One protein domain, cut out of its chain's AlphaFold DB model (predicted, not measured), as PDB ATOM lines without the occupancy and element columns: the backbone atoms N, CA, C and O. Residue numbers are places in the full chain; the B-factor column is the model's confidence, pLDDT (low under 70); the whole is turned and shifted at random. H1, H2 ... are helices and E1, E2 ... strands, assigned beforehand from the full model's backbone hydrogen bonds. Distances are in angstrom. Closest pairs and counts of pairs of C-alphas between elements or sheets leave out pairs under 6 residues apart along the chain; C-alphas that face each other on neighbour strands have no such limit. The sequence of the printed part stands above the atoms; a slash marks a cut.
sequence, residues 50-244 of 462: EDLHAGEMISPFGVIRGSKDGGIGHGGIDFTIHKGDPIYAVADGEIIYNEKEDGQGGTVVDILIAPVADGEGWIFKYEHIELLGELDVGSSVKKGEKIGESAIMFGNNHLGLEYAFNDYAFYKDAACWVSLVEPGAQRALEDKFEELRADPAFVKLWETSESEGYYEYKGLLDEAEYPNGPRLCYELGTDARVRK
ATOM      1  N   GLU A  50    -115.009 160.120   6.862       95.31
ATOM      2  CA  GLU A  50    -114.324 158.859   7.156       95.31
ATOM      3  C   GLU A  50    -114.446 158.425   8.626       95.31
ATOM      4  O   GLU A  50    -114.241 157.244   8.916       95.31
ATOM      5  N   ASP A  51    -114.851 159.332   9.521       93.06
ATOM      6  CA  ASP A  51    -115.147 159.043  10.931       93.06
ATOM      7  C   ASP A  51    -116.507 158.329  11.097       93.06
ATOM      8  O   ASP A  51    -116.865 157.898  12.189       93.06
ATOM      9  N   LEU A  52    -117.287 158.174  10.014       93.50
ATOM     10  CA  LEU A  52    -118.538 157.415  10.028       93.50
ATOM     11  C   LEU A  52    -118.307 155.938   9.701       93.50
ATOM     12  O   LEU A  52    -117.710 155.590   8.670       93.50
ATOM     13  N   HIS A  53    -118.872 155.048  10.520       88.44
ATOM     14  CA  HIS A  53    -118.693 153.609  10.360       88.44
ATOM     15  C   HIS A  53    -120.000 152.830  10.190       88.44
ATOM     16  O   HIS A  53    -121.085 153.218  10.622       88.44
ATOM     17  N   ALA A  54    -119.886 151.685   9.516       83.50
ATOM     18  CA  ALA A  54    -121.001 150.774   9.320       83.50
ATOM     19  C   ALA A  54    -121.429 150.123  10.641       83.50
ATOM     20  O   ALA A  54    -120.605 149.808  11.500       83.50
ATOM     21  N   GLY A  55    -122.730 149.860  10.775       81.38
ATOM     22  CA  GLY A  55    -123.288 149.286  11.999       81.38
ATOM     23  C   GLY A  55    -123.395 150.280  13.152       81.38
ATOM     24  O   GLY A  55    -123.503 149.854  14.302       81.38
ATOM     25  N   GLU A  56    -123.403 151.576  12.844       88.38
ATOM     26  CA  GLU A  56    -123.655 152.653  13.795       88.38
ATOM     27  C   GLU A  56    -124.982 153.351  13.507       88.38
ATOM     28  O   GLU A  56    -125.482 153.344  12.379       88.38
ATOM     29  N   MET A  57    -125.589 153.913  14.552       88.94
ATOM     30  CA  MET A  57    -126.888 154.560  14.423       88.94
ATOM     31  C   MET A  57    -126.721 155.949  13.808       88.94
ATOM     32  O   MET A  57    -125.924 156.757  14.289       88.94
ATOM     33  N   ILE A  58    -127.527 156.221  12.783       94.94
ATOM     34  CA  ILE A  58    -127.734 157.556  12.226       94.94
ATOM     35  C   ILE A  58    -129.220 157.869  12.338       94.94
ATOM     36  O   ILE A  58    -130.045 157.122  11.808       94.94
ATOM     37  N   SER A  59    -129.555 158.971  13.006       95.94
ATOM     38  CA  SER A  59    -130.933 159.445  13.145       95.94
ATOM     39  C   SER A  59    -131.147 160.645  12.222       95.94
ATOM     40  O   SER A  59    -130.571 161.703  12.476       95.94
ATOM     41  N   PRO A  60    -131.950 160.518  11.152       96.88
ATOM     42  CA  PRO A  60    -132.075 161.563  10.143       96.88
ATOM     43  C   PRO A  60    -132.893 162.761  10.638       96.88
ATOM     44  O   PRO A  60    -133.653 162.664  11.605       96.88
ATOM     45  N   PHE A  61    -132.770 163.876   9.924       97.62
ATOM     46  CA  PHE A  61    -133.573 165.077  10.138       97.62
ATOM     47  C   PHE A  61    -135.026 164.864   9.707       97.62
ATOM     48  O   PHE A  61    -135.295 164.213   8.695       97.62
ATOM     49  N   GLY A  62    -135.962 165.468  10.438       95.00
ATOM     50  CA  GLY A  62    -137.373 165.585  10.060       95.00
ATOM     51  C   GLY A  62    -138.266 164.408  10.460       95.00
ATOM     52  O   GLY A  62    -139.489 164.548  10.478       95.00
ATOM     53  N   VAL A  63    -137.682 163.268  10.833       95.81
ATOM     54  CA  VAL A  63    -138.427 162.047  11.171       95.81
ATOM     55  C   VAL A  63    -138.922 162.084  12.615       95.81
ATOM     56  O   VAL A  63    -138.184 162.467  13.519       95.81
ATOM     57  N   ILE A  64    -140.167 161.666  12.846       93.56
ATOM     58  CA  ILE A  64    -140.721 161.449  14.187       93.56
ATOM     59  C   ILE A  64    -140.223 160.099  14.704       93.56
ATOM     60  O   ILE A  64    -140.562 159.061  14.145       93.56
ATOM     61  N   ARG A  65    -139.460 160.103  15.795       92.50
ATOM     62  CA  ARG A  65    -138.919 158.893  16.442       92.50
ATOM     63  C   ARG A  65    -139.719 158.537  17.690       92.50
ATOM     64  O   ARG A  65    -140.046 157.379  17.930       92.50
ATOM     65  N   GLY A  66    -140.146 159.552  18.435       88.44
ATOM     66  CA  GLY A  66    -140.978 159.389  19.623       88.44
ATOM     67  C   GLY A  66    -141.572 160.703  20.114       88.44
ATOM     68  O   GLY A  66    -141.463 161.745  19.468       88.44
ATOM     69  N   SER A  67    -142.191 160.662  21.289       87.06
ATOM     70  CA  SER A  67    -142.859 161.803  21.919       87.06
ATOM     71  C   SER A  67    -141.931 162.994  22.177       87.06
ATOM     72  O   SER A  67    -142.389 164.137  22.159       87.06
ATOM     73  N   LYS A  68    -140.626 162.744  22.354       84.25
ATOM     74  CA  LYS A  68    -139.602 163.786  22.528       84.25
ATOM     75  C   LYS A  68    -139.476 164.722  21.326       84.25
ATOM     76  O   LYS A  68    -139.156 165.886  21.521       84.25
ATOM     77  N   ASP A  69    -139.792 164.250  20.120       87.31
ATOM     78  CA  ASP A  69    -139.730 165.067  18.902       87.31
ATOM     79  C   ASP A  69    -140.979 165.964  18.732       87.31
ATOM     80  O   ASP A  69    -141.165 166.601  17.694       87.31
ATOM     81  N   GLY A  70    -141.899 165.982  19.709       81.94
ATOM     82  CA  GLY A  70    -143.049 166.896  19.749       81.94
ATOM     83  C   GLY A  70    -144.048 166.749  18.593       81.94
ATOM     84  O   GLY A  70    -144.884 167.626  18.399       81.94
ATOM     85  N   GLY A  71    -143.953 165.669  17.808       83.19
ATOM     86  CA  GLY A  71    -144.711 165.483  16.566       83.19
ATOM     87  C   GLY A  71    -144.243 166.360  15.395       83.19
ATOM     88  O   GLY A  71    -144.873 166.339  14.343       83.19
ATOM     89  N   ILE A  72    -143.158 167.121  15.568       84.19
ATOM     90  CA  ILE A  72    -142.552 167.983  14.538       84.19
ATOM     91  C   ILE A  72    -141.385 167.254  13.854       84.19
ATOM     92  O   ILE A  72    -141.006 167.590  12.737       84.19
ATOM     93  N   GLY A  73    -140.867 166.203  14.488       90.75
ATOM     94  CA  GLY A  73    -139.756 165.413  13.979       90.75
ATOM     95  C   GLY A  73    -138.411 165.927  14.477       90.75
ATOM     96  O   GLY A  73    -138.306 166.977  15.109       90.75
ATOM     97  N   HIS A  74    -137.383 165.133  14.228       94.44
ATOM     98  CA  HIS A  74    -136.038 165.383  14.711       94.44
ATOM     99  C   HIS A  74    -135.431 166.665  14.102       94.44
ATOM    100  O   HIS A  74    -135.303 166.770  12.883       94.44
ATOM    101  N   GLY A  75    -135.058 167.637  14.946       92.56
ATOM    102  CA  GLY A  75    -134.592 168.977  14.535       92.56
ATOM    103  C   GLY A  75    -133.167 169.055  13.969       92.56
ATOM    104  O   GLY A  75    -132.759 170.100  13.467       92.56
ATOM    105  N   GLY A  76    -132.429 167.947  13.984       95.62
ATOM    106  CA  GLY A  76    -131.062 167.849  13.481       95.62
ATOM    107  C   GLY A  76    -130.786 166.461  12.921       95.62
ATOM    108  O   GLY A  76    -131.709 165.723  12.582       95.62
ATOM    109  N   ILE A  77    -129.514 166.109  12.796       97.81
ATOM    110  CA  ILE A  77    -129.091 164.761  12.421       97.81
ATOM    111  C   ILE A  77    -128.163 164.255  13.507       97.81
ATOM    112  O   ILE A  77    -127.222 164.959  13.879       97.81
ATOM    113  N   ASP A  78    -128.412 163.032  13.965       96.00
ATOM    114  CA  ASP A  78    -127.528 162.392  14.921       96.00
ATOM    115  C   ASP A  78    -126.580 161.456  14.182       96.00
ATOM    116  O   ASP A  78    -127.028 160.529  13.501       96.00
ATOM    117  N   PHE A  79    -125.280 161.684  14.336       95.56
ATOM    118  CA  PHE A  79    -124.229 160.818  13.806       95.56
ATOM    119  C   PHE A  79    -123.466 160.167  14.951       95.56
ATOM    120  O   PHE A  79    -123.147 160.824  15.936       95.56
ATOM    121  N   THR A  80    -123.127 158.890  14.826       92.19
ATOM    122  CA  THR A  80    -122.149 158.284  15.735       92.19
ATOM    123  C   THR A  80    -120.758 158.739  15.294       92.19
ATOM    124  O   THR A  80    -120.290 158.323  14.243       92.19
ATOM    125  N   ILE A  81    -120.141 159.643  16.057       92.56
ATOM    126  CA  ILE A  81    -118.774 160.145  15.842       92.56
ATOM    127  C   ILE A  81    -117.970 159.750  17.081       92.56
ATOM    128  O   ILE A  81    -118.407 160.025  18.207       92.56
ATOM    129  N   HIS A  82    -116.842 159.053  16.919       91.19
ATOM    130  CA  HIS A  82    -116.167 158.436  18.061       91.19
ATOM    131  C   HIS A  82    -115.518 159.473  18.958       91.19
ATOM    132  O   HIS A  82    -115.054 160.530  18.536       91.19
ATOM    133  N   LYS A  83    -115.452 159.137  20.247       92.56
ATOM    134  CA  LYS A  83    -114.800 159.981  21.238       92.56
ATOM    135  C   LYS A  83    -113.389 160.383  20.791       92.56
ATOM    136  O   LYS A  83    -112.521 159.522  20.648       92.56
ATOM    137  N   GLY A  84    -113.142 161.688  20.742       93.75
ATOM    138  CA  GLY A  84    -111.859 162.270  20.345       93.75
ATOM    139  C   GLY A  84    -111.770 162.649  18.866       93.75
ATOM    140  O   GLY A  84    -110.830 163.353  18.490       93.75
ATOM    141  N   ASP A  85    -112.736 162.246  18.038       95.44
ATOM    142  CA  ASP A  85    -112.749 162.640  16.633       95.44
ATOM    143  C   ASP A  85    -113.020 164.147  16.503       95.44
ATOM    144  O   ASP A  85    -113.805 164.708  17.282       95.44
ATOM    145  N   PRO A  86    -112.354 164.848  15.568       97.75
ATOM    146  CA  PRO A  86    -112.440 166.301  15.475       97.75
ATOM    147  C   PRO A  86    -113.823 166.810  15.050       97.75
ATOM    148  O   PRO A  86    -114.403 166.333  14.079       97.75
ATOM    149  N   ILE A  87    -114.279 167.883  15.702       98.25
ATOM    150  CA  ILE A  87    -115.481 168.633  15.319       98.25
ATOM    151  C   ILE A  87    -115.092 170.026  14.816       98.25
ATOM    152  O   ILE A  87    -114.259 170.710  15.423       98.25
ATOM    153  N   TYR A  88    -115.717 170.461  13.721       98.62
ATOM    154  CA  TYR A  88    -115.405 171.696  13.004       98.62
ATOM    155  C   TYR A  88    -116.589 172.673  12.941       98.62
ATOM    156  O   TYR A  88    -117.756 172.289  12.822       98.62
ATOM    157  N   ALA A  89    -116.283 173.970  12.956       98.62
ATOM    158  CA  ALA A  89    -117.261 175.022  12.703       98.62
ATOM    159  C   ALA A  89    -117.749 174.973  11.246       98.62
ATOM    160  O   ALA A  89    -116.952 175.046  10.306       98.62
ATOM    161  N   VAL A  90    -119.065 174.920  11.030       98.62
ATOM    162  CA  VAL A  90    -119.642 174.841   9.675       98.62
ATOM    163  C   VAL A  90    -119.567 176.166   8.910       98.62
ATOM    164  O   VAL A  90    -119.707 176.194   7.688       98.62
ATOM    165  N   ALA A  91    -119.354 177.280   9.608       98.50
ATOM    166  CA  ALA A  91    -119.280 178.620   9.042       98.50
ATOM    167  C   ALA A  91    -118.457 179.548   9.947       98.50
ATOM    168  O   ALA A  91    -118.144 179.207  11.087       98.50
ATOM    169  N   ASP A  92    -118.124 180.735   9.436       98.56
ATOM    170  CA  ASP A  92    -117.680 181.837  10.290       98.56
ATOM    171  C   ASP A  92    -118.825 182.207  11.245       98.56
ATOM    172  O   ASP A  92    -119.969 182.338  10.808       98.56
ATOM    173  N   GLY A  93    -118.525 182.403  12.528       98.12
ATOM    174  CA  GLY A  93    -119.561 182.684  13.519       98.12
ATOM    175  C   GLY A  93    -119.025 183.048  14.894       98.12
ATOM    176  O   GLY A  93    -117.814 183.157  15.097       98.12
ATOM    177  N   GLU A  94    -119.946 183.244  15.831       98.44
ATOM    178  CA  GLU A  94    -119.666 183.529  17.241       98.44
ATOM    179  C   GLU A  94    -120.350 182.482  18.125       98.44
ATOM    180  O   GLU A  94    -121.520 182.164  17.910       98.44
ATOM    181  N   ILE A  95    -119.632 181.941  19.111       98.38
ATOM    182  CA  ILE A  95    -120.220 181.054  20.119       98.38
ATOM    183  C   ILE A  95    -121.111 181.902  21.022       98.38
ATOM    184  O   ILE A  95    -120.619 182.767  21.743       98.38
ATOM    185  N   ILE A  96    -122.416 181.651  20.998       97.38
ATOM    186  CA  ILE A  96    -123.394 182.410  21.793       97.38
ATOM    187  C   ILE A  96    -123.889 181.636  23.013       97.38
ATOM    188  O   ILE A  96    -124.466 182.222  23.925       97.38
ATOM    189  N   TYR A  97    -123.642 180.329  23.038       96.81
ATOM    190  CA  TYR A  97    -124.044 179.444  24.116       96.81
ATOM    191  C   TYR A  97    -123.051 178.298  24.242       96.81
ATOM    192  O   TYR A  97    -122.677 177.687  23.238       96.81
ATOM    193  N   ASN A  98    -122.659 177.988  25.474       95.12
ATOM    194  CA  ASN A  98    -122.111 176.690  25.817       95.12
ATOM    195  C   ASN A  98    -122.626 176.242  27.194       95.12
ATOM    196  O   ASN A  98    -122.680 177.020  28.144       95.12
ATOM    197  N   GLU A  99    -123.020 174.983  27.327       93.88
ATOM    198  CA  GLU A  99    -123.357 174.417  28.633       93.88
ATOM    199  C   GLU A  99    -122.973 172.946  28.690       93.88
ATOM    200  O   GLU A  99    -123.175 172.196  27.735       93.88
ATOM    201  N   LYS A 100    -122.386 172.529  29.817       90.06
ATOM    202  CA  LYS A 100    -122.051 171.124  30.041       90.06
ATOM    203  C   LYS A 100    -123.315 170.310  30.245       90.06
ATOM    204  O   LYS A 100    -124.154 170.663  31.066       90.06
ATOM    205  N   GLU A 101    -123.391 169.185  29.557       82.06
ATOM    206  CA  GLU A 101    -124.538 168.294  29.648       82.06
ATOM    207  C   GLU A 101    -124.397 167.312  30.810       82.06
ATOM    208  O   GLU A 101    -123.362 166.656  30.983       82.06
ATOM    209  N   ASP A 102    -125.476 167.154  31.573       59.75
ATOM    210  CA  ASP A 102    -125.595 166.096  32.567       59.75
ATOM    211  C   ASP A 102    -126.000 164.774  31.881       59.75
ATOM    212  O   ASP A 102    -126.964 164.709  31.120       59.75
ATOM    213  N   GLY A 103    -125.291 163.679  32.174       65.44
ATOM    214  CA  GLY A 103    -125.691 162.322  31.772       65.44
ATOM    215  C   GLY A 103    -124.867 161.699  30.641       65.44
ATOM    216  O   GLY A 103    -124.165 160.724  30.906       65.44
ATOM    217  N   GLN A 104    -124.945 162.220  29.408       62.53
ATOM    218  CA  GLN A 104    -124.228 161.651  28.241       62.53
ATOM    219  C   GLN A 104    -122.768 162.126  28.123       62.53
ATOM    220  O   GLN A 104    -121.934 161.436  27.534       62.53
ATOM    221  N   GLY A 105    -122.437 163.240  28.788       72.94
ATOM    222  CA  GLY A 105    -121.117 163.866  28.768       72.94
ATOM    223  C   GLY A 105    -120.923 164.797  27.567       72.94
ATOM    224  O   GLY A 105    -121.511 164.599  26.512       72.94
ATOM    225  N   GLY A 106    -120.081 165.818  27.738       87.06
ATOM    226  CA  GLY A 106    -119.826 166.838  26.719       87.06
ATOM    227  C   GLY A 106    -120.480 168.181  27.035       87.06
ATOM    228  O   GLY A 106    -120.784 168.492  28.190       87.06
ATOM    229  N   THR A 107    -120.610 168.996  25.996       91.56
ATOM    230  CA  THR A 107    -121.066 170.384  26.024       91.56
ATOM    231  C   THR A 107    -122.001 170.597  24.837       91.56
ATOM    232  O   THR A 107    -121.631 170.239  23.718       91.56
ATOM    233  N   VAL A 108    -123.167 171.203  25.067       95.19
ATOM    234  CA  VAL A 108    -123.959 171.808  23.989       95.19
ATOM    235  C   VAL A 108    -123.323 173.134  23.630       95.19
ATOM    236  O   VAL A 108    -123.045 173.930  24.524       95.19
ATOM    237  N   VAL A 109    -123.106 173.383  22.346       97.38
ATOM    238  CA  VAL A 109    -122.532 174.621  21.824       97.38
ATOM    239  C   VAL A 109    -123.408 175.129  20.688       97.38
ATOM    240  O   VAL A 109    -123.584 174.431  19.692       97.38
ATOM    241  N   ASP A 110    -123.902 176.362  20.808       98.12
ATOM    242  CA  ASP A 110    -124.596 177.041  19.710       98.12
ATOM    243  C   ASP A 110    -123.684 178.124  19.126       98.12
ATOM    244  O   ASP A 110    -123.207 179.022  19.834       98.12
ATOM    245  N   ILE A 111    -123.461 178.055  17.814       98.44
ATOM    246  CA  ILE A 111    -122.689 179.049  17.064       98.44
ATOM    247  C   ILE A 111    -123.644 179.854  16.196       98.44
ATOM    248  O   ILE A 111    -124.299 179.304  15.315       98.44
ATOM    249  N   LEU A 112    -123.696 181.168  16.400       98.19
ATOM    250  CA  LEU A 112    -124.432 182.091  15.544       98.19
ATOM    251  C   LEU A 112    -123.676 182.278  14.225       98.19
ATOM    252  O   LEU A 112    -122.602 182.880  14.202       98.19
ATOM    253  N   ILE A 113    -124.245 181.781  13.126       97.12
ATOM    254  CA  ILE A 113    -123.587 181.740  11.806       97.12
ATOM    255  C   ILE A 113    -124.201 182.701  10.781       97.12
ATOM    256  O   ILE A 113    -123.556 183.070   9.800       97.12
ATOM    257  N   ALA A 114    -125.446 183.132  10.990       93.81
ATOM    258  CA  ALA A 114    -126.072 184.174  10.182       93.81
ATOM    259  C   ALA A 114    -126.973 185.056  11.062       93.81
ATOM    260  O   ALA A 114    -128.174 184.782  11.175       93.81
ATOM    261  N   PRO A 115    -126.417 186.107  11.698       92.31
ATOM    262  CA  PRO A 115    -127.218 187.076  12.436       92.31
ATOM    263  C   PRO A 115    -128.194 187.776  11.489       92.31
ATOM    264  O   PRO A 115    -127.819 188.186  10.387       92.31
ATOM    265  N   VAL A 116    -129.446 187.923  11.919       89.38
ATOM    266  CA  VAL A 116    -130.483 188.610  11.135       89.38
ATOM    267  C   VAL A 116    -130.924 189.907  11.807       89.38
ATOM    268  O   VAL A 116    -131.123 190.911  11.121       89.38
ATOM    269  N   ALA A 117    -131.044 189.897  13.131       89.19
ATOM    270  CA  ALA A 117    -131.325 191.061  13.960       89.19
ATOM    271  C   ALA A 117    -130.673 190.878  15.341       89.19
ATOM    272  O   ALA A 117    -130.153 189.804  15.649       89.19
ATOM    273  N   ASP A 118    -130.698 191.918  16.171       90.69
ATOM    274  CA  ASP A 118    -130.238 191.812  17.558       90.69
ATOM    275  C   ASP A 118    -131.039 190.711  18.274       90.69
ATOM    276  O   ASP A 118    -132.270 190.752  18.293       90.69
ATOM    277  N   GLY A 119    -130.339 189.709  18.815       91.75
ATOM    278  CA  GLY A 119    -130.968 188.576  19.499       91.75
ATOM    279  C   GLY A 119    -131.663 187.558  18.583       91.75
ATOM    280  O   GLY A 119    -132.377 186.691  19.090       91.75
ATOM    281  N   GLU A 120    -131.482 187.640  17.255       93.81
ATOM    282  CA  GLU A 120    -132.076 186.704  16.291       93.81
ATOM    283  C   GLU A 120    -131.114 186.294  15.162       93.81
ATOM    284  O   GLU A 120    -130.397 187.114  14.576       93.81
ATOM    285  N   GLY A 121    -131.145 185.021  14.772       95.00
ATOM    286  CA  GLY A 121    -130.375 184.530  13.633       95.00
ATOM    287  C   GLY A 121    -130.317 183.014  13.533       95.00
ATOM    288  O   GLY A 121    -130.844 182.296  14.378       95.00
ATOM    289  N   TRP A 122    -129.661 182.536  12.477       96.75
ATOM    290  CA  TRP A 122    -129.396 181.107  12.317       96.75
ATOM    291  C   TRP A 122    -128.218 180.684  13.177       96.75
ATOM    292  O   TRP A 122    -127.136 181.280  13.091       96.75
ATOM    293  N   ILE A 123    -128.435 179.623  13.942       97.75
ATOM    294  CA  ILE A 123    -127.418 178.957  14.739       97.75
ATOM    295  C   ILE A 123    -127.125 177.576  14.166       97.75
ATOM    296  O   ILE A 123    -128.009 176.922  13.614       97.75
ATOM    297  N   PHE A 124    -125.888 177.122  14.323       98.44
ATOM    298  CA  PHE A 124    -125.576 175.705  14.214       98.44
ATOM    299  C   PHE A 124    -125.335 175.156  15.617       98.44
ATOM    300  O   PHE A 124    -124.475 175.664  16.342       98.44
ATOM    301  N   LYS A 125    -126.140 174.166  15.990       98.12
ATOM    302  CA  LYS A 125    -126.130 173.495  17.284       98.12
ATOM    303  C   LYS A 125    -125.254 172.253  17.206       98.12
ATOM    304  O   LYS A 125    -125.384 171.453  16.277       98.12
ATOM    305  N   TYR A 126    -124.387 172.111  18.196       97.69
ATOM    306  CA  TYR A 126    -123.515 170.963  18.395       97.69
ATOM    307  C   TYR A 126    -123.773 170.403  19.788       97.69
ATOM    308  O   TYR A 126    -123.540 171.107  20.767       97.69
ATOM    309  N   GLU A 127    -124.216 169.156  19.900       95.31
ATOM    310  CA  GLU A 127    -124.360 168.491  21.202       95.31
ATOM    311  C   GLU A 127    -123.313 167.392  21.386       95.31
ATOM    312  O   GLU A 127    -122.757 166.844  20.424       95.31
ATOM    313  N   HIS A 128    -123.042 167.074  22.651       93.50
ATOM    314  CA  HIS A 128    -122.125 166.009  23.047       93.50
ATOM    315  C   HIS A 128    -120.675 166.224  22.570       93.50
ATOM    316  O   HIS A 128    -119.963 165.264  22.255       93.50
ATOM    317  N   ILE A 129    -120.205 167.481  22.537       95.00
ATOM    318  CA  ILE A 129    -118.822 167.824  22.157       95.00
ATOM    319  C   ILE A 129    -117.965 168.279  23.346       95.00
ATOM    320  O   ILE A 129    -118.439 168.890  24.304       95.00
ATOM    321  N   GLU A 130    -116.669 167.997  23.296       95.19
ATOM    322  CA  GLU A 130    -115.654 168.583  24.167       95.19
ATOM    323  C   GLU A 130    -115.072 169.809  23.455       95.19
ATOM    324  O   GLU A 130    -114.237 169.692  22.558       95.19
ATOM    325  N   LEU A 131    -115.574 170.992  23.822       96.06
ATOM    326  CA  LEU A 131    -115.116 172.266  23.269       96.06
ATOM    327  C   LEU A 131    -113.642 172.511  23.639       96.06
ATOM    328  O   LEU A 131    -113.230 172.251  24.775       96.06
ATOM    329  N   LEU A 132    -112.851 173.030  22.696       96.56
ATOM    330  CA  LEU A 132    -111.458 173.405  22.956       96.56
ATOM    331  C   LEU A 132    -111.379 174.440  24.086       96.56
ATOM    332  O   LEU A 132    -112.154 175.391  24.125       96.56
ATOM    333  N   GLY A 133    -110.429 174.264  25.006       91.62
ATOM    334  CA  GLY A 133    -110.379 175.028  26.259       91.62
ATOM    335  C   GLY A 133    -110.122 176.533  26.105       91.62
ATOM    336  O   GLY A 133    -110.329 177.284  27.055       91.62
ATOM    337  N   GLU A 134    -109.647 176.977  24.942       93.56
ATOM    338  CA  GLU A 134    -109.504 178.386  24.572       93.56
ATOM    339  C   GLU A 134    -110.786 179.031  24.021       93.56
ATOM    340  O   GLU A 134    -110.823 180.255  23.887       93.56
ATOM    341  N   LEU A 135    -111.807 178.232  23.700       97.31
ATOM    342  CA  LEU A 135    -113.088 178.694  23.181       97.31
ATOM    343  C   LEU A 135    -114.130 178.756  24.302       97.31
ATOM    344  O   LEU A 135    -114.266 177.850  25.120       97.31
ATOM    345  N   ASP A 136    -114.885 179.846  24.309       96.94
ATOM    346  CA  ASP A 136    -115.985 180.110  25.239       96.94
ATOM    347  C   ASP A 136    -117.023 181.040  24.582       96.94
ATOM    348  O   ASP A 136    -116.797 181.535  23.471       96.94
ATOM    349  N   VAL A 137    -118.140 181.321  25.254       97.56
ATOM    350  CA  VAL A 137    -119.133 182.306  24.796       97.56
ATOM    351  C   VAL A 137    -118.458 183.646  24.468       97.56
ATOM    352  O   VAL A 137    -117.667 184.181  25.248       97.56
ATOM    353  N   GLY A 138    -118.764 184.188  23.287       97.31
ATOM    354  CA  GLY A 138    -118.147 185.384  22.706       97.31
ATOM    355  C   GLY A 138    -116.925 185.109  21.820       97.31
ATOM    356  O   GLY A 138    -116.386 186.031  21.204       97.31
ATOM    357  N   SER A 139    -116.462 183.859  21.731       98.44
ATOM    358  CA  SER A 139    -115.365 183.492  20.829       98.44
ATOM    359  C   SER A 139    -115.835 183.495  19.379       98.44
ATOM    360  O   SER A 139    -116.880 182.932  19.055       98.44
ATOM    361  N   SER A 140    -115.041 184.095  18.492       98.31
ATOM    362  CA  SER A 140    -115.252 183.997  17.048       98.31
ATOM    363  C   SER A 140    -114.537 182.775  16.484       98.31
ATOM    364  O   SER A 140    -113.367 182.561  16.794       98.31
ATOM    365  N   VAL A 141    -115.206 182.047  15.596       98.44
ATOM    366  CA  VAL A 141    -114.656 180.889  14.878       98.44
ATOM    367  C   VAL A 141    -114.702 181.113  13.369       98.44
ATOM    368  O   VAL A 141    -115.467 181.944  12.863       98.44
ATOM    369  N   LYS A 142    -113.865 180.384  12.634       98.50
ATOM    370  CA  LYS A 142    -113.815 180.368  11.170       98.50
ATOM    371  C   LYS A 142    -114.399 179.091  10.599       98.50
ATOM    372  O   LYS A 142    -114.261 178.018  11.172       98.50
ATOM    373  N   LYS A 143    -114.999 179.190   9.413       98.44
ATOM    374  CA  LYS A 143    -115.475 178.015   8.678       98.44
ATOM    375  C   LYS A 143    -114.349 176.984   8.516       98.44
ATOM    376  O   LYS A 143    -113.286 177.311   7.990       98.44
ATOM    377  N   GLY A 144    -114.613 175.744   8.921       97.94
ATOM    378  CA  GLY A 144    -113.662 174.632   8.890       97.94
ATOM    379  C   GLY A 144    -112.611 174.663  10.005       97.94
ATOM    380  O   GLY A 144    -111.699 173.841   9.999       97.94
ATOM    381  N   GLU A 145    -112.698 175.598  10.953       98.38
ATOM    382  CA  GLU A 145    -111.854 175.604  12.147       98.38
ATOM    383  C   GLU A 145    -112.275 174.476  13.089       98.38
ATOM    384  O   GLU A 145    -113.467 174.282  13.328       98.38
ATOM    385  N   LYS A 146    -111.303 173.734  13.634       98.44
ATOM    386  CA  LYS A 146    -111.574 172.743  14.681       98.44
ATOM    387  C   LYS A 146    -112.020 173.486  15.938       98.44
ATOM    388  O   LYS A 146    -111.273 174.314  16.446       98.44
ATOM    389  N   ILE A 147    -113.205 173.162  16.441       98.25
ATOM    390  CA  ILE A 147    -113.789 173.779  17.641       98.25
ATOM    391  C   ILE A 147    -113.788 172.844  18.845       98.25
ATOM    392  O   ILE A 147    -113.914 173.293  19.981       98.25
ATOM    393  N   GLY A 148    -113.617 171.546  18.619       97.00
ATOM    394  CA  GLY A 148    -113.657 170.557  19.680       97.00
ATOM    395  C   GLY A 148    -113.445 169.152  19.158       97.00
ATOM    396  O   GLY A 148    -112.948 168.942  18.047       97.00
ATOM    397  N   GLU A 149    -113.826 168.200  19.989       96.81
ATOM    398  CA  GLU A 149    -113.836 166.773  19.684       96.81
ATOM    399  C   GLU A 149    -115.173 166.176  20.121       96.81
ATOM    400  O   GLU A 149    -115.837 166.729  20.999       96.81
ATOM    401  N   SER A 150    -115.588 165.050  19.545       95.06
ATOM    402  CA  SER A 150    -116.725 164.312  20.101       95.06
ATOM    403  C   SER A 150    -116.401 163.874  21.534       95.06
ATOM    404  O   SER A 150    -115.350 163.283  21.806       95.06
ATOM    405  N   ALA A 151    -117.301 164.165  22.476       91.44
ATOM    406  CA  ALA A 151    -117.152 163.758  23.871       91.44
ATOM    407  C   ALA A 151    -117.729 162.357  24.139       91.44
ATOM    408  O   ALA A 151    -117.498 161.796  25.222       91.44
ATOM    409  N   ILE A 152    -118.478 161.791  23.185       83.19
ATOM    410  CA  ILE A 152    -119.372 160.667  23.444       83.19
ATOM    411  C   ILE A 152    -118.668 159.315  23.289       83.19
ATOM    412  O   ILE A 152    -118.067 158.999  22.270       83.19
ATOM    413  N   MET A 153    -118.723 158.492  24.342       76.94
ATOM    414  CA  MET A 153    -118.182 157.122  24.315       76.94
ATOM    415  C   MET A 153    -119.209 156.105  23.798       76.94
ATOM    416  O   MET A 153    -118.831 155.097  23.210       76.94
ATOM    417  N   PHE A 154    -120.495 156.362  24.050       72.38
ATOM    418  CA  PHE A 154    -121.626 155.557  23.597       72.38
ATOM    419  C   PHE A 154    -122.789 156.500  23.295       72.38
ATOM    420  O   PHE A 154    -123.212 157.220  24.196       72.38
ATOM    421  N   GLY A 155    -123.302 156.481  22.068       82.81
ATOM    422  CA  GLY A 155    -124.374 157.371  21.623       82.81
ATOM    423  C   GLY A 155    -124.022 158.026  20.295       82.81
ATOM    424  O   GLY A 155    -123.227 157.487  19.532       82.81
ATOM    425  N   ASN A 156    -124.625 159.175  20.032       90.06
ATOM    426  CA  ASN A 156    -124.444 159.954  18.820       90.06
ATOM    427  C   ASN A 156    -124.244 161.438  19.167       90.06
ATOM    428  O   ASN A 156    -124.525 161.853  20.281       90.06
ATOM    429  N   ASN A 157    -123.714 162.222  18.236       94.31
ATOM    430  CA  ASN A 157    -123.649 163.675  18.299       94.31
ATOM    431  C   ASN A 157    -124.838 164.254  17.544       94.31
ATOM    432  O   ASN A 157    -125.016 163.930  16.368       94.31
ATOM    433  N   HIS A 158    -125.590 165.142  18.191       95.50
ATOM    434  CA  HIS A 158    -126.656 165.893  17.542       95.50
ATOM    435  C   HIS A 158    -126.093 167.136  16.848       95.50
ATOM    436  O   HIS A 158    -125.406 167.954  17.467       95.50
ATOM    437  N   LEU A 159    -126.388 167.275  15.553       97.81
ATOM    438  CA  LEU A 159    -125.934 168.382  14.713       97.81
ATOM    439  C   LEU A 159    -127.135 169.018  14.004       97.81
ATOM    440  O   LEU A 159    -127.735 168.403  13.114       97.81
ATOM    441  N   GLY A 160    -127.479 170.251  14.383       97.25
ATOM    442  CA  GLY A 160    -128.715 170.922  13.966       97.25
ATOM    443  C   GLY A 160    -128.495 172.329  13.414       97.25
ATOM    444  O   GLY A 160    -127.614 173.056  13.867       97.25
ATOM    445  N   LEU A 161    -129.312 172.731  12.437       97.31
ATOM    446  CA  LEU A 161    -129.372 174.104  11.929       97.31
ATOM    447  C   LEU A 161    -130.740 174.687  12.264       97.31
ATOM    448  O   LEU A 161    -131.753 174.288  11.688       97.31
ATOM    449  N   GLU A 162    -130.748 175.656  13.173       95.25
ATOM    450  CA  GLU A 162    -131.969 176.174  13.781       95.25
ATOM    451  C   GLU A 162    -132.014 177.697  13.711       95.25
ATOM    452  O   GLU A 162    -130.992 178.387  13.752       95.25
ATOM    453  N   TYR A 163    -133.221 178.242  13.611       93.94
ATOM    454  CA  TYR A 163    -133.445 179.671  13.725       93.94
ATOM    455  C   TYR A 163    -133.783 180.038  15.167       93.94
ATOM    456  O   TYR A 163    -134.864 179.699  15.664       93.94
ATOM    457  N   ALA A 164    -132.880 180.783  15.803       93.81
ATOM    458  CA  ALA A 164    -133.020 181.268  17.166       93.81
ATOM    459  C   ALA A 164    -133.545 182.716  17.199       93.81
ATOM    460  O   ALA A 164    -133.180 183.547  16.361       93.81
ATOM    461  N   PHE A 165    -134.399 183.032  18.174       92.25
ATOM    462  CA  PHE A 165    -134.996 184.356  18.360       92.25
ATOM    463  C   PHE A 165    -135.195 184.706  19.838       92.25
ATOM    464  O   PHE A 165    -135.082 183.845  20.712       92.25
ATOM    465  N   ASN A 166    -135.534 185.976  20.099       91.94
ATOM    466  CA  ASN A 166    -135.740 186.525  21.442       91.94
ATOM    467  C   ASN A 166    -134.515 186.273  22.337       91.94
ATOM    468  O   ASN A 166    -134.550 185.458  23.261       91.94
ATOM    469  N   ASP A 167    -133.427 186.969  22.001       92.50
ATOM    470  CA  ASP A 167    -132.111 186.836  22.636       92.50
ATOM    471  C   ASP A 167    -131.595 185.391  22.603       92.50
ATOM    472  O   ASP A 167    -131.020 184.892  23.566       92.50
ATOM    473  N   TYR A 168    -131.846 184.716  21.475       92.00
ATOM    474  CA  TYR A 168    -131.477 183.322  21.207       92.00
ATOM    475  C   TYR A 168    -132.057 182.285  22.185       92.00
ATOM    476  O   TYR A 168    -131.632 181.135  22.183       92.00
ATOM    477  N   ALA A 169    -133.042 182.663  23.004       88.31
ATOM    478  CA  ALA A 169    -133.615 181.785  24.024       88.31
ATOM    479  C   ALA A 169    -134.643 180.781  23.471       88.31
ATOM    480  O   ALA A 169    -135.016 179.838  24.168       88.31
ATOM    481  N   PHE A 170    -135.148 181.003  22.255       89.56
ATOM    482  CA  PHE A 170    -136.171 180.165  21.635       89.56
ATOM    483  C   PHE A 170    -135.820 179.835  20.189       89.56
ATOM    484  O   PHE A 170    -135.240 180.659  19.484       89.56
ATOM    485  N   TYR A 171    -136.271 178.668  19.729       88.56
ATOM    486  CA  TYR A 171    -136.099 178.187  18.359       88.56
ATOM    487  C   TYR A 171    -137.468 178.029  17.690       88.56
ATOM    488  O   TYR A 171    -138.428 177.615  18.344       88.56
ATOM    489  N   LYS A 172    -137.598 178.408  16.413       83.06
ATOM    490  CA  LYS A 172    -138.887 178.325  15.682       83.06
ATOM    491  C   LYS A 172    -138.828 177.598  14.341       83.06
ATOM    492  O   LYS A 172    -139.855 177.085  13.914       83.06
ATOM    493  N   ASP A 173    -137.662 177.552  13.700       84.94
ATOM    494  CA  ASP A 173    -137.460 176.888  12.413       84.94
ATOM    495  C   ASP A 173    -136.223 175.990  12.503       84.94
ATOM    496  O   ASP A 173    -135.255 176.342  13.178       84.94
ATOM    497  N   ALA A 174    -136.247 174.864  11.795       91.06
ATOM    498  CA  ALA A 174    -135.097 173.991  11.606       91.06
ATOM    499  C   ALA A 174    -134.975 173.636  10.121       91.06
ATOM    500  O   ALA A 174    -135.983 173.556   9.409       91.06
ATOM    501  N   ALA A 175    -133.748 173.451   9.648       92.62
ATOM    502  CA  ALA A 175    -133.467 173.106   8.261       92.62
ATOM    503  C   ALA A 175    -132.474 171.947   8.190       92.62
ATOM    504  O   ALA A 175    -131.504 171.898   8.947       92.62
ATOM    505  N   CYS A 176    -132.674 171.037   7.233       96.12
ATOM    506  CA  CYS A 176    -131.669 170.013   6.982       96.12
ATOM    507  C   CYS A 176    -130.410 170.668   6.406       96.12
ATOM    508  O   CYS A 176    -130.441 171.237   5.315       96.12
ATOM    509  N   TRP A 177    -129.293 170.582   7.123       96.75
ATOM    510  CA  TRP A 177    -128.069 171.278   6.734       96.75
ATOM    511  C   TRP A 177    -127.302 170.604   5.595       96.75
ATOM    512  O   TRP A 177    -126.489 171.265   4.954       96.75
ATOM    513  N   VAL A 178    -127.569 169.328   5.293       96.88
ATOM    514  CA  VAL A 178    -126.822 168.546   4.286       96.88
ATOM    515  C   VAL A 178    -126.859 169.203   2.904       96.88
ATOM    516  O   VAL A 178    -125.817 169.347   2.272       96.88
ATOM    517  N   SER A 179    -128.024 169.681   2.457       90.62
ATOM    518  CA  SER A 179    -128.168 170.358   1.157       90.62
ATOM    519  C   SER A 179    -127.583 171.776   1.125       90.62
ATOM    520  O   SER A 179    -127.536 172.405   0.068       90.62
ATOM    521  N   LEU A 180    -127.152 172.295   2.276       95.88
ATOM    522  CA  LEU A 180    -126.598 173.639   2.440       95.88
ATOM    523  C   LEU A 180    -125.065 173.621   2.537       95.88
ATOM    524  O   LEU A 180    -124.434 174.684   2.509       95.88
ATOM    525  N   VAL A 181    -124.466 172.430   2.629       97.12
ATOM    526  CA  VAL A 181    -123.017 172.203   2.584       97.12
ATOM    527  C   VAL A 181    -122.473 172.496   1.184       97.12
ATOM    528  O   VAL A 181    -123.178 172.411   0.178       97.12
ATOM    529  N   GLU A 182    -121.199 172.879   1.091       96.81
ATOM    530  CA  GLU A 182    -120.533 173.043  -0.201       96.81
ATOM    531  C   GLU A 182    -120.656 171.773  -1.070       96.81
ATOM    532  O   GLU A 182    -120.400 170.673  -0.575       96.81
ATOM    533  N   PRO A 183    -120.955 171.886  -2.381       95.44
ATOM    534  CA  PRO A 183    -121.364 170.738  -3.201       95.44
ATOM    535  C   PRO A 183    -120.398 169.545  -3.209       95.44
ATOM    536  O   PRO A 183    -120.823 168.400  -3.341       95.44
ATOM    537  N   GLY A 184    -119.088 169.797  -3.104       96.25
ATOM    538  CA  GLY A 184    -118.084 168.732  -3.054       96.25
ATOM    539  C   GLY A 184    -118.122 167.943  -1.745       96.25
ATOM    540  O   GLY A 184    -118.020 166.721  -1.769       96.25
ATOM    541  N   ALA A 185    -118.311 168.636  -0.624       96.75
ATOM    542  CA  ALA A 185    -118.392 168.025   0.694       96.75
ATOM    543  C   ALA A 185    -119.771 167.388   0.935       96.75
ATOM    544  O   ALA A 185    -119.841 166.294   1.486       96.75
ATOM    545  N   GLN A 186    -120.848 167.998   0.421       97.38
ATOM    546  CA  GLN A 186    -122.175 167.378   0.377       97.38
ATOM    547  C   GLN A 186    -122.111 166.019  -0.328       97.38
ATOM    548  O   GLN A 186    -122.539 165.017   0.234       97.38
ATOM    549  N   ARG A 187    -121.522 165.972  -1.531       97.44
ATOM    550  CA  ARG A 187    -121.392 164.721  -2.284       97.44
ATOM    551  C   ARG A 187    -120.579 163.673  -1.530       97.44
ATOM    552  O   ARG A 187    -120.963 162.517  -1.539       97.44
ATOM    553  N   ALA A 188    -119.489 164.066  -0.869       97.88
ATOM    554  CA  ALA A 188    -118.690 163.134  -0.076       97.88
ATOM    555  C   ALA A 188    -119.504 162.508   1.072       97.88
ATOM    556  O   ALA A 188    -119.418 161.304   1.293       97.88
ATOM    557  N   LEU A 189    -120.330 163.303   1.762       97.88
ATOM    558  CA  LEU A 189    -121.216 162.805   2.815       97.88
ATOM    559  C   LEU A 189    -122.321 161.899   2.255       97.88
ATOM    560  O   LEU A 189    -122.604 160.856   2.836       97.88
ATOM    561  N   GLU A 190    -122.934 162.276   1.134       96.19
ATOM    562  CA  GLU A 190    -123.954 161.461   0.466       96.19
ATOM    563  C   GLU A 190    -123.370 160.127  -0.017       96.19
ATOM    564  O   GLU A 190    -123.931 159.084   0.296       96.19
ATOM    565  N   ASP A 191    -122.214 160.135  -0.685       97.06
ATOM    566  CA  ASP A 191    -121.516 158.923  -1.135       97.06
ATOM    567  C   ASP A 191    -121.147 158.017   0.052       97.06
ATOM    568  O   ASP A 191    -121.307 156.796  -0.018       97.06
ATOM    569  N   LYS A 192    -120.703 158.604   1.174       97.31
ATOM    570  CA  LYS A 192    -120.446 157.848   2.403       97.31
ATOM    571  C   LYS A 192    -121.728 157.246   2.971       97.31
ATOM    572  O   LYS A 192    -121.751 156.080   3.348       97.31
ATOM    573  N   PHE A 193    -122.814 158.010   3.016       96.44
ATOM    574  CA  PHE A 193    -124.095 157.518   3.513       96.44
ATOM    575  C   PHE A 193    -124.683 156.413   2.621       96.44
ATOM    576  O   PHE A 193    -125.275 155.466   3.135       96.44
ATOM    577  N   GLU A 194    -124.470 156.482   1.306       95.38
ATOM    578  CA  GLU A 194    -124.790 155.409   0.360       95.38
ATOM    579  C   GLU A 194    -124.038 154.107   0.683       95.38
ATOM    580  O   GLU A 194    -124.642 153.034   0.685       95.38
ATOM    581  N   GLU A 195    -122.743 154.194   1.010       95.19
ATOM    582  CA  GLU A 195    -121.955 153.048   1.486       95.19
ATOM    583  C   GLU A 195    -122.552 152.467   2.776       95.19
ATOM    584  O   GLU A 195    -122.802 151.263   2.859       95.19
ATOM    585  N   LEU A 196    -122.829 153.325   3.761       94.44
ATOM    586  CA  LEU A 196    -123.349 152.914   5.064       94.44
ATOM    587  C   LEU A 196    -124.724 152.256   4.949       94.44
ATOM    588  O   LEU A 196    -124.941 151.198   5.535       94.44
ATOM    589  N   ARG A 197    -125.648 152.834   4.170       92.69
ATOM    590  CA  ARG A 197    -127.012 152.301   4.044       92.69
ATOM    591  C   ARG A 197    -127.094 151.000   3.249       92.69
ATOM    592  O   ARG A 197    -128.091 150.291   3.354       92.69
ATOM    593  N   ALA A 198    -126.060 150.681   2.472       91.69
ATOM    594  CA  ALA A 198    -125.919 149.386   1.815       91.69
ATOM    595  C   ALA A 198    -125.398 148.288   2.765       91.69
ATOM    596  O   ALA A 198    -125.486 147.101   2.431       91.69
ATOM    597  N   ASP A 199    -124.866 148.650   3.938       93.44
ATOM    598  CA  ASP A 199    -124.363 147.687   4.912       93.44
ATOM    599  C   ASP A 199    -125.519 146.975   5.652       93.44
ATOM    600  O   ASP A 199    -126.404 147.626   6.219       93.44
ATOM    601  N   PRO A 200    -125.525 145.629   5.727       93.12
ATOM    602  CA  PRO A 200    -126.557 144.884   6.449       93.12
ATOM    603  C   PRO A 200    -126.689 145.246   7.935       93.12
ATOM    604  O   PRO A 200    -127.769 145.101   8.508       93.12
ATOM    605  N   ALA A 201    -125.609 145.683   8.586       92.50
ATOM    606  CA  ALA A 201    -125.630 146.117   9.976       92.50
ATOM    607  C   ALA A 201    -126.405 147.431  10.142       92.50
ATOM    608  O   ALA A 201    -127.157 147.555  11.108       92.50
ATOM    609  N   PHE A 202    -126.287 148.363   9.191       92.50
ATOM    610  CA  PHE A 202    -127.099 149.581   9.167       92.50
ATOM    611  C   PHE A 202    -128.582 149.249   8.987       92.50
ATOM    612  O   PHE A 202    -129.411 149.681   9.786       92.50
ATOM    613  N   VAL A 203    -128.909 148.422   7.984       91.75
ATOM    614  CA  VAL A 203    -130.298 148.010   7.718       91.75
ATOM    615  C   VAL A 203    -130.898 147.377   8.968       91.75
ATOM    616  O   VAL A 203    -131.962 147.786   9.424       91.75
ATOM    617  N   LYS A 204    -130.167 146.451   9.595       92.00
ATOM    618  CA  LYS A 204    -130.598 145.801  10.832       92.00
ATOM    619  C   LYS A 204    -130.838 146.794  11.969       92.00
ATOM    620  O   LYS A 204    -131.811 146.631  12.701       92.00
ATOM    621  N   LEU A 205    -129.968 147.789  12.156       92.50
ATOM    622  CA  LEU A 205    -130.189 148.835  13.159       92.50
ATOM    623  C   LEU A 205    -131.496 149.586  12.903       92.50
ATOM    624  O   LEU A 205    -132.288 149.740  13.824       92.50
ATOM    625  N   TRP A 206    -131.769 149.991  11.666       93.81
ATOM    626  CA  TRP A 206    -133.005 150.700  11.324       93.81
ATOM    627  C   TRP A 206    -134.262 149.819  11.409       93.81
ATOM    628  O   TRP A 206    -135.323 150.293  11.811       93.81
ATOM    629  N   GLU A 207    -134.145 148.523  11.111       91.81
ATOM    630  CA  GLU A 207    -135.226 147.543  11.287       91.81
ATOM    631  C   GLU A 207    -135.596 147.316  12.757       91.81
ATOM    632  O   GLU A 207    -136.727 146.917  13.045       91.81
ATOM    633  N   THR A 208    -134.642 147.516  13.674       89.69
ATOM    634  CA  THR A 208    -134.768 147.104  15.080       89.69
ATOM    635  C   THR A 208    -134.718 148.251  16.080       89.69
ATOM    636  O   THR A 208    -135.029 148.017  17.247       89.69
ATOM    637  N   SER A 209    -134.376 149.471  15.651       90.56
ATOM    638  CA  SER A 209    -134.408 150.654  16.512       90.56
ATOM    639  C   SER A 209    -135.826 150.882  16.982       90.56
ATOM    640  O   SER A 209    -136.746 150.969  16.164       90.56
ATOM    641  N   GLU A 210    -136.007 150.946  18.293       89.56
ATOM    642  CA  GLU A 210    -137.330 150.997  18.881       89.56
ATOM    643  C   GLU A 210    -137.434 152.010  20.005       89.56
ATOM    644  O   GLU A 210    -136.557 152.146  20.856       89.56
ATOM    645  N   SER A 211    -138.583 152.669  20.028       85.50
ATOM    646  CA  SER A 211    -138.967 153.592  21.078       85.50
ATOM    647  C   SER A 211    -140.482 153.621  21.175       85.50
ATOM    648  O   SER A 211    -141.197 153.495  20.181       85.50
ATOM    649  N   GLU A 212    -140.995 153.712  22.401       85.31
ATOM    650  CA  GLU A 212    -142.428 153.903  22.672       85.31
ATOM    651  C   GLU A 212    -143.366 152.860  22.017       85.31
ATOM    652  O   GLU A 212    -144.534 153.136  21.750       85.31
ATOM    653  N   GLY A 213    -142.880 151.634  21.781       81.12
ATOM    654  CA  GLY A 213    -143.661 150.560  21.149       81.12
ATOM    655  C   GLY A 213    -143.724 150.633  19.618       81.12
ATOM    656  O   GLY A 213    -144.585 149.996  19.006       81.12
ATOM    657  N   TYR A 214    -142.819 151.384  18.998       88.19
ATOM    658  CA  TYR A 214    -142.661 151.497  17.554       88.19
ATOM    659  C   TYR A 214    -141.233 151.153  17.139       88.19
ATOM    660  O   TYR A 214    -140.299 151.394  17.897       88.19
ATOM    661  N   TYR A 215    -141.077 150.641  15.922       92.50
ATOM    662  CA  TYR A 215    -139.811 150.657  15.205       92.50
ATOM    663  C   TYR A 215    -139.644 152.027  14.546       92.50
ATOM    664  O   TYR A 215    -140.457 152.394  13.694       92.50
ATOM    665  N   GLU A 216    -138.627 152.781  14.956       93.44
ATOM    666  CA  GLU A 216    -138.487 154.214  14.655       93.44
ATOM    667  C   GLU A 216    -138.265 154.482  13.163       93.44
ATOM    668  O   GLU A 216    -138.826 155.425  12.612       93.44
ATOM    669  N   TYR A 217    -137.484 153.621  12.506       95.12
ATOM    670  CA  TYR A 217    -137.021 153.832  11.131       95.12
ATOM    671  C   TYR A 217    -137.469 152.751  10.150       95.12
ATOM    672  O   TYR A 217    -137.226 152.875   8.953       95.12
ATOM    673  N   LYS A 218    -138.139 151.695  10.625       93.25
ATOM    674  CA  LYS A 218    -138.471 150.521   9.804       93.25
ATOM    675  C   LYS A 218    -139.290 150.869   8.558       93.25
ATOM    676  O   LYS A 218    -139.074 150.253   7.523       93.25
ATOM    677  N   GLY A 219    -140.186 151.857   8.628       91.88
ATOM    678  CA  GLY A 219    -140.965 152.292   7.464       91.88
ATOM    679  C   GLY A 219    -140.108 152.941   6.375       91.88
ATOM    680  O   GLY A 219    -140.405 152.789   5.198       91.88
ATOM    681  N   LEU A 220    -138.985 153.574   6.734       94.25
ATOM    682  CA  LEU A 220    -138.057 154.199   5.778       94.25
ATOM    683  C   LEU A 220    -137.289 153.184   4.919       94.25
ATOM    684  O   LEU A 220    -136.628 153.572   3.956       94.25
ATOM    685  N   LEU A 221    -137.353 151.901   5.283       93.00
ATOM    686  CA  LEU A 221    -136.782 150.791   4.524       93.00
ATOM    687  C   LEU A 221    -137.776 150.202   3.510       93.00
ATOM    688  O   LEU A 221    -137.386 149.357   2.707       93.00
ATOM    689  N   ASP A 222    -139.046 150.617   3.536       89.69
ATOM    690  CA  ASP A 222    -140.042 150.170   2.564       89.69
ATOM    691  C   ASP A 222    -139.837 150.889   1.225       89.69
ATOM    692  O   ASP A 222    -140.199 152.054   1.062       89.69
ATOM    693  N   GLU A 223    -139.281 150.183   0.240       87.88
ATOM    694  CA  GLU A 223    -139.042 150.710  -1.109       87.88
ATOM    695  C   GLU A 223    -140.331 151.106  -1.854       87.88
ATOM    696  O   GLU A 223    -140.270 151.865  -2.824       87.88
ATOM    697  N   ALA A 224    -141.505 150.619  -1.432       84.75
ATOM    698  CA  ALA A 224    -142.773 151.032  -2.027       84.75
ATOM    699  C   ALA A 224    -143.163 152.459  -1.613       84.75
ATOM    700  O   ALA A 224    -143.735 153.197  -2.418       84.75
ATOM    701  N   GLU A 225    -142.846 152.848  -0.377       83.19
ATOM    702  CA  GLU A 225    -143.141 154.175   0.174       83.19
ATOM    703  C   GLU A 225    -141.956 155.140  -0.011       83.19
ATOM    704  O   GLU A 225    -142.137 156.306  -0.371       83.19
ATOM    705  N   TYR A 226    -140.731 154.625   0.123       89.50
ATOM    706  CA  TYR A 226    -139.469 155.346  -0.014       89.50
ATOM    707  C   TYR A 226    -138.612 154.709  -1.121       89.50
ATOM    708  O   TYR A 226    -137.624 154.034  -0.839       89.50
ATOM    709  N   PRO A 227    -138.919 154.955  -2.410       85.19
ATOM    710  CA  PRO A 227    -138.245 154.297  -3.540       85.19
ATOM    711  C   PRO A 227    -136.762 154.658  -3.695       85.19
ATOM    712  O   PRO A 227    -136.034 153.988  -4.421       85.19
ATOM    713  N   ASN A 228    -136.309 155.720  -3.026       86.62
ATOM    714  CA  ASN A 228    -134.896 156.103  -2.968       86.62
ATOM    715  C   ASN A 228    -134.207 155.597  -1.684       86.62
ATOM    716  O   ASN A 228    -133.055 155.938  -1.437       86.62
ATOM    717  N   GLY A 229    -134.915 154.808  -0.871       89.25
ATOM    718  CA  GLY A 229    -134.458 154.279   0.407       89.25
ATOM    719  C   GLY A 229    -134.223 155.343   1.490       89.25
ATOM    720  O   GLY A 229    -134.726 156.472   1.394       89.25
ATOM    721  N   PRO A 230    -133.450 154.972   2.531       94.12
ATOM    722  CA  PRO A 230    -132.992 155.869   3.586       94.12
ATOM    723  C   PRO A 230    -132.304 157.128   3.058       94.12
ATOM    724  O   PRO A 230    -131.518 157.068   2.114       94.12
ATOM    725  N   ARG A 231    -132.560 158.266   3.707       95.62
ATOM    726  CA  ARG A 231    -131.948 159.575   3.424       95.62
ATOM    727  C   ARG A 231    -131.557 160.264   4.731       95.62
ATOM    728  O   ARG A 231    -132.073 159.926   5.787       95.62
ATOM    729  N   LEU A 232    -130.678 161.260   4.656       96.88
ATOM    730  CA  LEU A 232    -130.313 162.093   5.811       96.88
ATOM    731  C   LEU A 232    -131.340 163.204   6.101       96.88
ATOM    732  O   LEU A 232    -131.448 163.660   7.237       96.88
ATOM    733  N   CYS A 233    -132.104 163.616   5.083       96.44
ATOM    734  CA  CYS A 233    -133.095 164.686   5.163       96.44
ATOM    735  C   CYS A 233    -134.498 164.187   4.800       96.44
ATOM    736  O   CYS A 233    -134.702 163.651   3.704       96.44
ATOM    737  N   TYR A 234    -135.466 164.461   5.673       95.06
ATOM    738  CA  TYR A 234    -136.897 164.307   5.414       95.06
ATOM    739  C   TYR A 234    -137.647 165.613   5.691       95.06
ATOM    740  O   TYR A 234    -137.108 166.545   6.291       95.06
ATOM    741  N   GLU A 235    -138.902 165.687   5.248       91.81
ATOM    742  CA  GLU A 235    -139.799 166.764   5.667       91.81
ATOM    743  C   GLU A 235    -140.050 166.658   7.176       91.81
ATOM    744  O   GLU A 235    -140.235 165.557   7.700       91.81
ATOM    745  N   LEU A 236    -140.064 167.793   7.879       88.06
ATOM    746  CA  LEU A 236    -140.451 167.832   9.290       88.06
ATOM    747  C   LEU A 236    -141.856 167.240   9.466       88.06
ATOM    748  O   LEU A 236    -142.786 167.582   8.735       88.06
ATOM    749  N   GLY A 237    -141.995 166.352  10.446       88.00
ATOM    750  CA  GLY A 237    -143.229 165.634  10.745       88.00
ATOM    751  C   GLY A 237    -143.384 164.319   9.980       88.00
ATOM    752  O   GLY A 237    -144.458 163.722  10.035       88.00
ATOM    753  N   THR A 238    -142.343 163.845   9.286       93.31
ATOM    754  CA  THR A 238    -142.368 162.533   8.623       93.31
ATOM    755  C   THR A 238    -142.505 161.426   9.672       93.31
ATOM    756  O   THR A 238    -141.556 161.132  10.398       93.31
ATOM    757  N   ASP A 239    -143.678 160.795   9.758       91.94
ATOM    758  CA  ASP A 239    -143.912 159.633  10.625       91.94
ATOM    759  C   ASP A 239    -143.758 158.336   9.825       91.94
ATOM    760  O   ASP A 239    -144.692 157.878   9.172       91.94
ATOM    761  N   ALA A 240    -142.565 157.748   9.879       91.50
ATOM    762  CA  ALA A 240    -142.262 156.463   9.248       91.50
ATOM    763  C   ALA A 240    -142.211 155.307  10.262       91.50
ATOM    764  O   ALA A 240    -141.658 154.233   9.990       91.50
ATOM    765  N   ARG A 241    -142.754 155.530  11.463       92.25
ATOM    766  CA  ARG A 241    -142.699 154.552  12.540       92.25
ATOM    767  C   ARG A 241    -143.648 153.404  12.261       92.25
ATOM    768  O   ARG A 241    -144.844 153.587  12.031       92.25
ATOM    769  N   VAL A 242    -143.144 152.186  12.394       85.50
ATOM    770  CA  VAL A 242    -143.972 150.982  12.289       85.50
ATOM    771  C   VAL A 242    -144.299 150.516  13.693       85.50
ATOM    772  O   VAL A 242    -143.402 150.190  14.465       85.50
ATOM    773  N   ARG A 243    -145.586 150.469  14.047       80.56
ATOM    774  CA  ARG A 243    -145.999 149.966  15.364       80.56
ATOM    775  C   ARG A 243    -145.448 148.557  15.547       80.56
ATOM    776  O   ARG A 243    -145.647 147.705  14.678       80.56
ATOM    777  N   LYS A 244    -144.792 148.309  16.681       69.38
ATOM    778  CA  LYS A 244    -144.341 146.975  17.059       69.38
ATOM    779  C   LYS A 244    -145.597 146.139  17.280       69.38
ATOM    780  O   LYS A 244    -146.239 146.208  18.328       69.38
TER     781      LYS A 244
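What this domain is: This is residues 50 to 244 of the 462 residues of the protein "Peptidoglycan DD-metalloendopeptidase family protein" of Candidatus Aenigmarchaeota archaeon (UniProt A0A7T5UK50). A strongly twisted sheet of eight strands, E2 to E9, turning sharply where E6 bends, makes one end of the domain. H2 and H3 sit with loops at the other end, H1 runs toward them clear of the sheet, and the small strand pair E1 and E10 lies between the sheet and H3. The printed part has 195 residues, with three named helices and ten named strands in the order E1 to E9, H1, H2, H3, E10; the class is mixed, helices and strands, though under half of the residues are in named elements. The large sheet is branched, its neighbours antiparallel, while E1 and E10 are parallel. The whole is compact, with a radius of gyration of the C-alphas of 16.7 A and spans of 48 by 36 by 32 A.

How they stand to each other: In the branched sheet E6, residues 120 to 131, bends by 101 degrees at residue 128. E5, residues 107 to 117, lies on one side of it, with N 124 and O 111 2.9 A apart; E7, residues 146 to 150, and E8, residues 157 to 165, lie on the other side, with N 130 and O 149 2.8 A apart and N 123 and O 162 2.8 A apart. E4, residues 93 to 100, is an edge strand beside E5, with N 110 and O 97 3.0 A apart. E4, E5, E6 and E7 form a meander, each strand the antiparallel neighbour of the one before. E3, residues 86 to 88, is antiparallel to E7, with N 87 and O 148 2.9 A apart. E2, residues 76 to 79, and E9, residues 170 to 175, lie on one side of E8; N 77 and O 159 are 2.9 A apart, N 163 and O 173 2.8 A. E1, residues 61 to 63, is parallel to E10, residues 233 to 238, with N 234 and O 61 3.0 A apart. The closest C-alphas of E1 and E2, those of Phe 61 and Gly 76, are 5.0 A apart. H1, residues 183 to 197, is not on the branched sheet. H1 and H2, residues 200 to 208, are close but not clearly touching and about perpendicular at 78 degrees; their closest C-alphas, those of Leu 196 and Phe 202, are 6.5 A apart. H2 touches H3, residues 218 to 221, closest at the C-alphas of Glu 207 and Lys 218, 4.6 A. In H1 and H2 every O i to N i+4 pair is within hydrogen-bond range; H3 is too short for one.

Where its parts are: E1 begins at C-alpha 61, (-133.573, 165.077, 10.138), and E10 ends at C-alpha 238, (-142.368, 162.533, 8.623). From first to last C-alpha E5 measures 26.0 A, E8 23.6 A, E6 23.3 A, H1 20.6 A and E4 20.3 A.

The domain as a whole: The two C-alphas farthest apart, those of Glu 134 and Ala 224, are 50.6 A apart. The printed part has no cut. The links E1 to E2, E6 to E7 and H3 to E10 are long. The mean pLDDT of the printed part is 92.3; residues 102 to 104 and residue 244 are under 70.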